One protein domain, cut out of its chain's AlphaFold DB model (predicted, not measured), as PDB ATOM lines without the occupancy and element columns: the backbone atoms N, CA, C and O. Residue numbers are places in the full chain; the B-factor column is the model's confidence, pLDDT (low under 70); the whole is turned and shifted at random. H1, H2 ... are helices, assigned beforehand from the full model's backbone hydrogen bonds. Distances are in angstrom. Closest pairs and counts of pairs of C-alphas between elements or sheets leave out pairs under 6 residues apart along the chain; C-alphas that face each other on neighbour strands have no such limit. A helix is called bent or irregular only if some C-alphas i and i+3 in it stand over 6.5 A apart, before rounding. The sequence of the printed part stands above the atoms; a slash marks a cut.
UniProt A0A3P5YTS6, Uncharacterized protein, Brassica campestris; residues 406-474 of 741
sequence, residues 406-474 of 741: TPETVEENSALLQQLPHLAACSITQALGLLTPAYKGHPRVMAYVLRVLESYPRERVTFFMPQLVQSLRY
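AT A GLANCE: This is residues 406 to 474 of the 741 residues of an uncharacterized protein of Brassica campestris (UniProt A0A3P5YTS6). Six short helices make a flat slab: H4 is in the middle, with H2 and H3 packed beside it and H6 beside H3, the four nearly aligned but staggered. H1 and H5 are at opposite ends of the slab's length. The 69 printed residues hold six named helices, H1 to H6 in chain order, and no named strand; the class is all helix. The whole is compact, with a radius of gyration of the C-alphas of 12.0 A and spans of 35 by 27 by 14 A.

HOW THE PARTS SIT: Start at H4, residues 443 to 454. Its residues 448 to 453 alone touch H3, residues 428 to 433, in a helical hairpin; their closest C-alphas, Ala 431 and Val 449, are 5.2 A apart, and the tilt is shallow at 23 degrees, opposite ways. H2, residues 415 to 422, touches H4 at a shallow tilt of 15 degrees, the same way; the closest C-alphas, Pro 421 and Tyr 448, are 5.4 A apart. H6, residues 465 to 472, touches H3, the closest C-alphas being Leu 432 and Leu 468 at 6.3 A. H5, residues 458 to 463, is close to H4 but not clearly touching, about perpendicular at 76 degrees; the closest C-alphas, Leu 453 and Val 461, are 6.5 A apart. H1, residues 407 to 411, is close to H2 but not clearly touching, with closest C-alphas Thr 409 and Leu 417 at 7.6 A. Each O i to N i+4 pair is within hydrogen-bond range in H1, H3, H4, H5 and H6; H2 has 0 of 4, but 4 of 5 O i to N i+3 pairs.

IN THESE COORDINATES: Find C-alpha 443 at (60.429, 85.287, 54.550); from there H4 runs 16.5 A to C-alpha 454. H2, 13.7 A long, is irregular, but only just: C-alphas 418 and 421 are 6.9 A apart. H6, 10.4 A long, ends at C-alpha 472, (56.011, 77.119, 65.710).

THE WHOLE: The C-alphas farthest apart, Glu 412 and Glu 459, are 36.2 A apart. The printed part has no cut and no long link. Look for low confidence, under 70, at residues 440 to 441 and 471 to 474.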
ATOM      1  N   THR A 406      68.489  91.385  64.079       85.12
ATOM      2  CA  THR A 406      67.837  91.948  65.274       85.12
ATOM      3  C   THR A 406      66.355  92.230  64.985       85.12
ATOM      4  O   THR A 406      65.989  92.291  63.804       85.12
ATOM      5  N   PRO A 407      65.492  92.414  66.005       83.25
ATOM      6  CA  PRO A 407      64.077  92.733  65.798       83.25
ATOM      7  C   PRO A 407      63.897  93.952  64.888       83.25
ATOM      8  O   PRO A 407      63.225  93.854  63.864       83.25
ATOM      9  N   GLU A 408      64.623  95.040  65.169       81.25
ATOM     10  CA  GLU A 408      64.574  96.270  64.363       81.25
ATOM     11  C   GLU A 408      64.880  95.998  62.878       81.25
ATOM     12  O   GLU A 408      64.127  96.413  62.005       81.25
ATOM     13  N   THR A 409      65.923  95.213  62.562       82.56
ATOM     14  CA  THR A 409      66.263  94.906  61.154       82.56
ATOM     15  C   THR A 409      65.182  94.109  60.417       82.56
ATOM     16  O   THR A 409      65.127  94.152  59.184       82.56
ATOM     17  N   VAL A 410      64.344  93.367  61.150       83.31
ATOM     18  CA  VAL A 410      63.228  92.578  60.613       83.31
ATOM     19  C   VAL A 410      61.968  93.428  60.467       83.31
ATOM     20  O   VAL A 410      61.309  93.329  59.431       83.31
ATOM     21  N   GLU A 411      61.671  94.289  61.441       80.75
ATOM     22  CA  GLU A 411      60.576  95.268  61.386       80.75
ATOM     23  C   GLU A 411      60.784  96.280  60.246       80.75
ATOM     24  O   GLU A 411      59.873  96.524  59.456       80.75
ATOM     25  N   GLU A 412      62.016  96.769  60.067       82.56
ATOM     26  CA  GLU A 412      62.435  97.615  58.940       82.56
ATOM     27  C   GLU A 412      62.495  96.868  57.589       82.56
ATOM     28  O   GLU A 412      62.712  97.493  56.550       82.56
ATOM     29  N   ASN A 413      62.348  95.531  57.570       79.19
ATOM     30  CA  ASN A 413      62.543  94.668  56.389       79.19
ATOM     31  C   ASN A 413      63.873  94.968  55.657       79.19
ATOM     32  O   ASN A 413      63.944  95.034  54.422       79.19
ATOM     33  N   SER A 414      64.940  95.178  56.434       82.44
ATOM     34  CA  SER A 414      66.187  95.780  55.963       82.44
ATOM     35  C   SER A 414      66.756  95.076  54.727       82.44
ATOM     36  O   SER A 414      66.783  93.842  54.630       82.44
ATOM     37  N   ALA A 415      67.276  95.866  53.779       79.44
ATOM     38  CA  ALA A 415      67.941  95.352  52.582       79.44
ATOM     39  C   ALA A 415      69.115  94.416  52.923       79.44
ATOM     40  O   ALA A 415      69.376  93.466  52.187       79.44
ATOM     41  N   LEU A 416      69.751  94.616  54.084       78.50
ATOM     42  CA  LEU A 416      70.801  93.755  54.627       78.50
ATOM     43  C   LEU A 416      70.354  92.285  54.747       78.50
ATOM     44  O   LEU A 416      71.119  91.380  54.406       78.50
ATOM     45  N   LEU A 417      69.091  92.022  55.112       83.44
ATOM     46  CA  LEU A 417      68.550  90.662  55.255       83.44
ATOM     47  C   LEU A 417      68.537  89.863  53.938       83.44
ATOM     48  O   LEU A 417      68.327  88.649  53.974       83.44
ATOM     49  N   GLN A 418      68.778  90.492  52.781       83.81
ATOM     50  CA  GLN A 418      69.011  89.790  51.510       83.81
ATOM     51  C   GLN A 418      70.235  88.859  51.558       83.81
ATOM     52  O   GLN A 418      70.256  87.873  50.828       83.81
ATOM     53  N   GLN A 419      71.214  89.118  52.434       83.50
ATOM     54  CA  GLN A 419      72.413  88.281  52.582       83.50
ATOM     55  C   GLN A 419      72.221  87.084  53.530       83.50
ATOM     56  O   GLN A 419      73.018  86.148  53.516       83.50
ATOM     57  N   LEU A 420      71.144  87.053  54.322       83.44
ATOM     58  CA  LEU A 420      70.884  85.989  55.302       83.44
ATOM     59  C   LEU A 420      70.754  84.570  54.679       83.44
ATOM     60  O   LEU A 420      71.288  83.611  55.249       83.44
ATOM     61  N   PRO A 421      70.169  84.385  53.475       80.44
ATOM     62  CA  PRO A 421      70.242  83.125  52.726       80.44
ATOM     63  C   PRO A 421      71.660  82.630  52.376       80.44
ATOM     64  O   PRO A 421      71.809  81.466  52.014       80.44
ATOM     65  N   HIS A 422      72.694  83.467  52.510       81.88
ATOM     66  CA  HIS A 422      74.092  83.149  52.191       81.88
ATOM     67  C   HIS A 422      75.016  83.073  53.420       81.88
ATOM     68  O   HIS A 422      76.212  82.831  53.262       81.88
ATOM     69  N   LEU A 423      74.477  83.257  54.632       83.56
ATOM     70  CA  LEU A 423      75.217  83.104  55.888       83.56
ATOM     71  C   LEU A 423      75.577  81.630  56.173       83.56
ATOM     72  O   LEU A 423      74.864  80.712  55.749       83.56
ATOM     73  N   ALA A 424      76.632  81.399  56.949       85.00
ATOM     74  CA  ALA A 424      76.971  80.099  57.510       85.00
ATOM     75  C   ALA A 424      75.829  79.545  58.382       85.00
ATOM     76  O   ALA A 424      75.024  80.292  58.957       85.00
ATOM     77  N   ALA A 425      75.746  78.218  58.472       86.06
ATOM     78  CA  ALA A 425      74.748  77.561  59.303       86.06
ATOM     79  C   ALA A 425      75.118  77.700  60.787       86.06
ATOM     80  O   ALA A 425      76.174  77.232  61.216       86.06
ATOM     81  N   CYS A 426      74.254  78.356  61.564       89.00
ATOM     82  CA  CYS A 426      74.374  78.417  63.017       89.00
ATOM     83  C   CYS A 426      73.844  77.128  63.672       89.00
ATOM     84  O   CYS A 426      73.339  76.227  62.999       89.00
ATOM     85  N   SER A 427      73.951  77.021  64.998       88.44
ATOM     86  CA  SER A 427      73.414  75.861  65.719       88.44
ATOM     87  C   SER A 427      71.883  75.777  65.634       88.44
ATOM     88  O   SER A 427      71.189  76.791  65.554       88.44
ATOM     89  N   ILE A 428      71.336  74.556  65.726       85.69
ATOM     90  CA  ILE A 428      69.879  74.320  65.705       85.69
ATOM     91  C   ILE A 428      69.162  75.169  66.768       85.69
ATOM     92  O   ILE A 428      68.128  75.759  66.483       85.69
ATOM     93  N   THR A 429      69.724  75.301  67.971       86.94
ATOM     94  CA  THR A 429      69.140  76.117  69.048       86.94
ATOM     95  C   THR A 429      69.100  77.611  68.712       86.94
ATOM     96  O   THR A 429      68.095  78.259  68.995       86.94
ATOM     97  N   GLN A 430      70.128  78.160  68.054       87.75
ATOM     98  CA  GLN A 430      70.108  79.542  67.551       87.75
ATOM     99  C   GLN A 430      69.064  79.721  66.438       87.75
ATOM    100  O   GLN A 430      68.303  80.686  66.462       87.75
ATOM    101  N   ALA A 431      68.969  78.771  65.500       87.12
ATOM    102  CA  ALA A 431      67.978  78.808  64.425       87.12
ATOM    103  C   ALA A 431      66.532  78.726  64.954       87.12
ATOM    104  O   ALA A 431      65.666  79.470  64.501       87.12
ATOM    105  N   LEU A 432      66.271  77.890  65.966       85.44
ATOM    106  CA  LEU A 432      64.968  77.820  66.637       85.44
ATOM    107  C   LEU A 432      64.641  79.078  67.462       85.44
ATOM    108  O   LEU A 432      63.462  79.384  67.649       85.44
ATOM    109  N   GLY A 433      65.651  79.834  67.907       84.06
ATOM    110  CA  GLY A 433      65.474  81.153  68.526       84.06
ATOM    111  C   GLY A 433      64.923  82.206  67.556       84.06
ATOM    112  O   GLY A 433      64.091  83.025  67.944       84.06
ATOM    113  N   LEU A 434      65.284  82.127  66.270       84.62
ATOM    114  CA  LEU A 434      64.765  82.999  65.200       84.62
ATOM    115  C   LEU A 434      63.324  82.665  64.759       84.62
ATOM    116  O   LEU A 434      62.804  83.263  63.819       84.62
ATOM    117  N   LEU A 435      62.657  81.725  65.436       80.25
ATOM    118  CA  LEU A 435      61.225  81.449  65.277       80.25
ATOM    119  C   LEU A 435      60.360  82.131  66.360       80.25
ATOM    120  O   LEU A 435      59.136  81.992  66.342       80.25
ATOM    121  N   THR A 436      60.975  82.864  67.296       80.50
ATOM    122  CA  THR A 436      60.270  83.674  68.309       80.50
ATOM    123  C   THR A 436      59.552  84.883  67.680       80.50
ATOM    124  O   THR A 436      59.933  85.312  66.587       80.50
ATOM    125  N   PRO A 437      58.510  85.456  68.327       76.44
ATOM    126  CA  PRO A 437      57.634  86.464  67.712       76.44
ATOM    127  C   PRO A 437      58.348  87.655  67.061       76.44
ATOM    128  O   PRO A 437      57.952  88.049  65.970       76.44
ATOM    129  N   ALA A 438      59.440  88.146  67.658       76.00
ATOM    130  CA  ALA A 438      60.237  89.275  67.163       76.00
ATOM    131  C   ALA A 438      60.915  89.052  65.789       76.00
ATOM    132  O   ALA A 438      61.439  89.990  65.198       76.00
ATOM    133  N   TYR A 439      60.915  87.817  65.275       79.81
ATOM    134  CA  TYR A 439      61.490  87.458  63.970       79.81
ATOM    135  C   TYR A 439      60.509  86.658  63.086       79.81
ATOM    136  O   TYR A 439      60.805  86.332  61.929       79.81
ATOM    137  N   LYS A 440      59.339  86.292  63.630       64.50
ATOM    138  CA  LYS A 440      58.437  85.285  63.059       64.50
ATOM    139  C   LYS A 440      57.684  85.830  61.845       64.50
ATOM    140  O   LYS A 440      57.071  86.887  61.886       64.50
ATOM    141  N   GLY A 441      57.684  85.057  60.759       66.94
ATOM    142  CA  GLY A 441      56.965  85.384  59.522       66.94
ATOM    143  C   GLY A 441      57.785  86.143  58.473       66.94
ATOM    144  O   GLY A 441      57.371  86.176  57.314       66.94
ATOM    145  N   HIS A 442      58.969  86.672  58.808       79.56
ATOM    146  CA  HIS A 442      59.830  87.310  57.811       79.56
ATOM    147  C   HIS A 442      60.395  86.268  56.816       79.56
ATOM    148  O   HIS A 442      61.131  85.364  57.234       79.56
ATOM    149  N   PRO A 443      60.126  86.369  55.494       78.94
ATOM    150  CA  PRO A 443      60.429  85.287  54.550       78.94
ATOM    151  C   PRO A 443      61.910  84.900  54.480       78.94
ATOM    152  O   PRO A 443      62.232  83.720  54.347       78.94
ATOM    153  N   ARG A 444      62.822  85.876  54.608       83.19
ATOM    154  CA  ARG A 444      64.275  85.627  54.551       83.19
ATOM    155  C   ARG A 444      64.806  84.945  55.818       83.19
ATOM    156  O   ARG A 444      65.750  84.168  55.727       83.19
ATOM    157  N   VAL A 445      64.179  85.195  56.974       84.81
ATOM    158  CA  VAL A 445      64.531  84.536  58.246       84.81
ATOM    159  C   VAL A 445      64.026  83.094  58.232       84.81
ATOM    160  O   VAL A 445      64.784  82.180  58.538       84.81
ATOM    161  N   MET A 446      62.797  82.855  57.764       82.75
ATOM    162  CA  MET A 446      62.269  81.492  57.627       82.75
ATOM    163  C   MET A 446      63.096  80.645  56.643       82.75
ATOM    164  O   MET A 446      63.468  79.518  56.961       82.75
ATOM    165  N   ALA A 447      63.470  81.206  55.486       82.19
ATOM    166  CA  ALA A 447      64.353  80.540  54.523       82.19
ATOM    167  C   ALA A 447      65.768  80.266  55.079       82.19
ATOM    168  O   ALA A 447      66.429  79.317  54.658       82.19
ATOM    169  N   TYR A 448      66.238  81.073  56.037       86.94
ATOM    170  CA  TYR A 448      67.475  80.801  56.766       86.94
ATOM    171  C   TYR A 448      67.331  79.620  57.718       86.94
ATOM    172  O   TYR A 448      68.094  78.665  57.606       86.94
ATOM    173  N   VAL A 449      66.331  79.654  58.602       85.81
ATOM    174  CA  VAL A 449      66.093  78.592  59.589       85.81
ATOM    175  C   VAL A 449      65.897  77.238  58.903       85.81
ATOM    176  O   VAL A 449      66.513  76.261  59.320       85.81
ATOM    177  N   LEU A 450      65.128  77.182  57.811       83.75
ATOM    178  CA  LEU A 450      64.935  75.949  57.040       83.75
ATOM    179  C   LEU A 450      66.256  75.413  56.466       83.75
ATOM    180  O   LEU A 450      66.581  74.256  56.723       83.75
ATOM    181  N   ARG A 451      67.079  76.251  55.812       89.81
ATOM    182  CA  ARG A 451      68.409  75.838  55.316       89.81
ATOM    183  C   ARG A 451      69.320  75.325  56.437       89.81
ATOM    184  O   ARG A 451      70.064  74.369  56.234       89.81
ATOM    185  N   VAL A 452      69.287  75.955  57.616       86.62
ATOM    186  CA  VAL A 452      70.079  75.502  58.771       86.62
ATOM    187  C   VAL A 452      69.621  74.116  59.225       86.62
ATOM    188  O   VAL A 452      70.463  73.240  59.411       86.62
ATOM    189  N   LEU A 453      68.312  73.880  59.346       85.69
ATOM    190  CA  LEU A 453      67.773  72.566  59.713       85.69
ATOM    191  C   LEU A 453      68.094  71.499  58.650       85.69
ATOM    192  O   LEU A 453      68.541  70.411  59.005       85.69
ATOM    193  N   GLU A 454      67.962  71.822  57.362       85.38
ATOM    194  CA  GLU A 454      68.323  70.947  56.232       85.38
ATOM    195  C   GLU A 454      69.822  70.595  56.186       85.38
ATOM    196  O   GLU A 454      70.189  69.545  55.659       85.38
ATOM    197  N   SER A 455      70.696  71.434  56.758       86.19
ATOM    198  CA  SER A 455      72.146  71.188  56.809       86.19
ATOM    199  C   SER A 455      72.586  70.151  57.854       86.19
ATOM    200  O   SER A 455      73.750  69.744  57.858       86.19
ATOM    201  N   TYR A 456      71.682  69.697  58.732       86.69
ATOM    202  CA  TYR A 456      71.980  68.718  59.781       86.69
ATOM    203  C   TYR A 456      71.378  67.328  59.493       86.69
ATOM    204  O   TYR A 456      70.317  67.223  58.880       86.69
ATOM    205  N   PRO A 457      72.006  66.234  59.983       83.81
ATOM    206  CA  PRO A 457      71.434  64.890  59.896       83.81
ATOM    207  C   PRO A 457      70.037  64.819  60.520       83.81
ATOM    208  O   PRO A 457      69.790  65.418  61.574       83.81
ATOM    209  N   ARG A 458      69.134  64.056  59.895       70.75
ATOM    210  CA  ARG A 458      67.712  63.984  60.274       70.75
ATOM    211  C   ARG A 458      67.529  63.573  61.730       70.75
ATOM    212  O   ARG A 458      66.674  64.110  62.412       70.75
ATOM    213  N   GLU A 459      68.380  62.688  62.225       74.75
ATOM    214  CA  GLU A 459      68.388  62.161  63.589       74.75
ATOM    215  C   GLU A 459      68.666  63.281  64.606       74.75
ATOM    216  O   GLU A 459      68.033  63.353  65.660       74.75
ATOM    217  N   ARG A 460      69.569  64.210  64.254       75.44
ATOM    218  CA  ARG A 460      69.886  65.392  65.064       75.44
ATOM    219  C   ARG A 460      68.756  66.420  65.018       75.44
ATOM    220  O   ARG A 460      68.470  67.021  66.046       75.44
ATOM    221  N   VAL A 461      68.103  66.615  63.871       78.06
ATOM    222  CA  VAL A 461      66.931  67.506  63.768       78.06
ATOM    223  C   VAL A 461      65.744  66.929  64.551       78.06
ATOM    224  O   VAL A 461      65.101  67.657  65.304       78.06
ATOM    225  N   THR A 462      65.512  65.615  64.464       74.19
ATOM    226  CA  THR A 462      64.464  64.891  65.202       74.19
ATOM    227  C   THR A 462      64.586  65.071  66.716       74.19
ATOM    228  O   THR A 462      63.575  65.270  67.385       74.19
ATOM    229  N   PHE A 463      65.808  65.097  67.263       80.19
ATOM    230  CA  PHE A 463      66.045  65.381  68.686       80.19
ATOM    231  C   PHE A 463      65.498  66.751  69.139       80.19
ATOM    232  O   PHE A 463      65.049  66.883  70.275       80.19
ATOM    233  N   PHE A 464      65.486  67.754  68.253       83.56
ATOM    234  CA  PHE A 464      64.970  69.102  68.533       83.56
ATOM    235  C   PHE A 464      63.512  69.325  68.076       83.56
ATOM    236  O   PHE A 464      63.021  70.456  68.110       83.56
ATOM    237  N   MET A 465      62.790  68.274  67.663       76.00
ATOM    238  CA  MET A 465      61.382  68.384  67.248       76.00
ATOM    239  C   MET A 465      60.451  68.974  68.318       76.00
ATOM    240  O   MET A 465      59.612  69.794  67.941       76.00
ATOM    241  N   PRO A 466      60.572  68.654  69.626       77.44
ATOM    242  CA  PRO A 466      59.738  69.285  70.650       77.44
ATOM    243  C   PRO A 466      59.896  70.811  70.667       77.44
ATOM    244  O   PRO A 466      58.902  71.532  70.699       77.44
ATOM    245  N   GLN A 467      61.133  71.303  70.563       78.56
ATOM    246  CA  GLN A 467      61.460  72.728  70.539       78.56
ATOM    247  C   GLN A 467      61.034  73.389  69.219       78.56
ATOM    248  O   GLN A 467      60.512  74.499  69.241       78.56
ATOM    249  N   LEU A 468      61.180  72.709  68.075       78.25
ATOM    250  CA  LEU A 468      60.678  73.190  66.782       78.25
ATOM    251  C   LEU A 468      59.150  73.346  66.797       78.25
ATOM    252  O   LEU A 468      58.628  74.396  66.423       78.25
ATOM    253  N   VAL A 469      58.430  72.334  67.285       72.75
ATOM    254  CA  VAL A 469      56.972  72.382  67.450       72.75
ATOM    255  C   VAL A 469      56.572  73.473  68.448       72.75
ATOM    256  O   VAL A 469      55.604  74.188  68.193       72.75
ATOM    257  N   GLN A 470      57.321  73.656  69.539       74.44
ATOM    258  CA  GLN A 470      57.078  74.717  70.520       74.44
ATOM    259  C   GLN A 470      57.271  76.122  69.927       74.44
ATOM    260  O   GLN A 470      56.395  76.956  70.108       74.44
ATOM    261  N   SER A 471      58.348  76.390  69.180       69.50
ATOM    262  CA  SER A 471      58.556  77.701  68.540       69.50
ATOM    263  C   SER A 471      57.540  77.995  67.426       69.50
ATOM    264  O   SER A 471      57.192  79.153  67.168       69.50
ATOM    265  N   LEU A 472      57.043  76.961  66.738       68.62
ATOM    266  CA  LEU A 472      56.011  77.119  65.710       68.62
ATOM    267  C   LEU A 472      54.620  77.358  66.317       68.62
ATOM    268  O   LEU A 472      53.912  78.242  65.824       68.62
ATOM    269  N   ARG A 473      54.257  76.677  67.413       66.44
ATOM    270  CA  ARG A 473      53.030  76.957  68.181       66.44
ATOM    271  C   ARG A 473      53.089  78.358  68.798       66.44
ATOM    272  O   ARG A 473      53.972  78.664  69.587       66.44
ATOM    273  N   TYR A 474      52.136  79.214  68.445       56.16
ATOM    274  CA  TYR A 474      51.915  80.472  69.153       56.16
ATOM    275  C   TYR A 474      50.423  80.783  69.166       56.16
ATOM    276  O   TYR A 474      49.835  81.060  68.118       56.16
TER     277      TYR A 474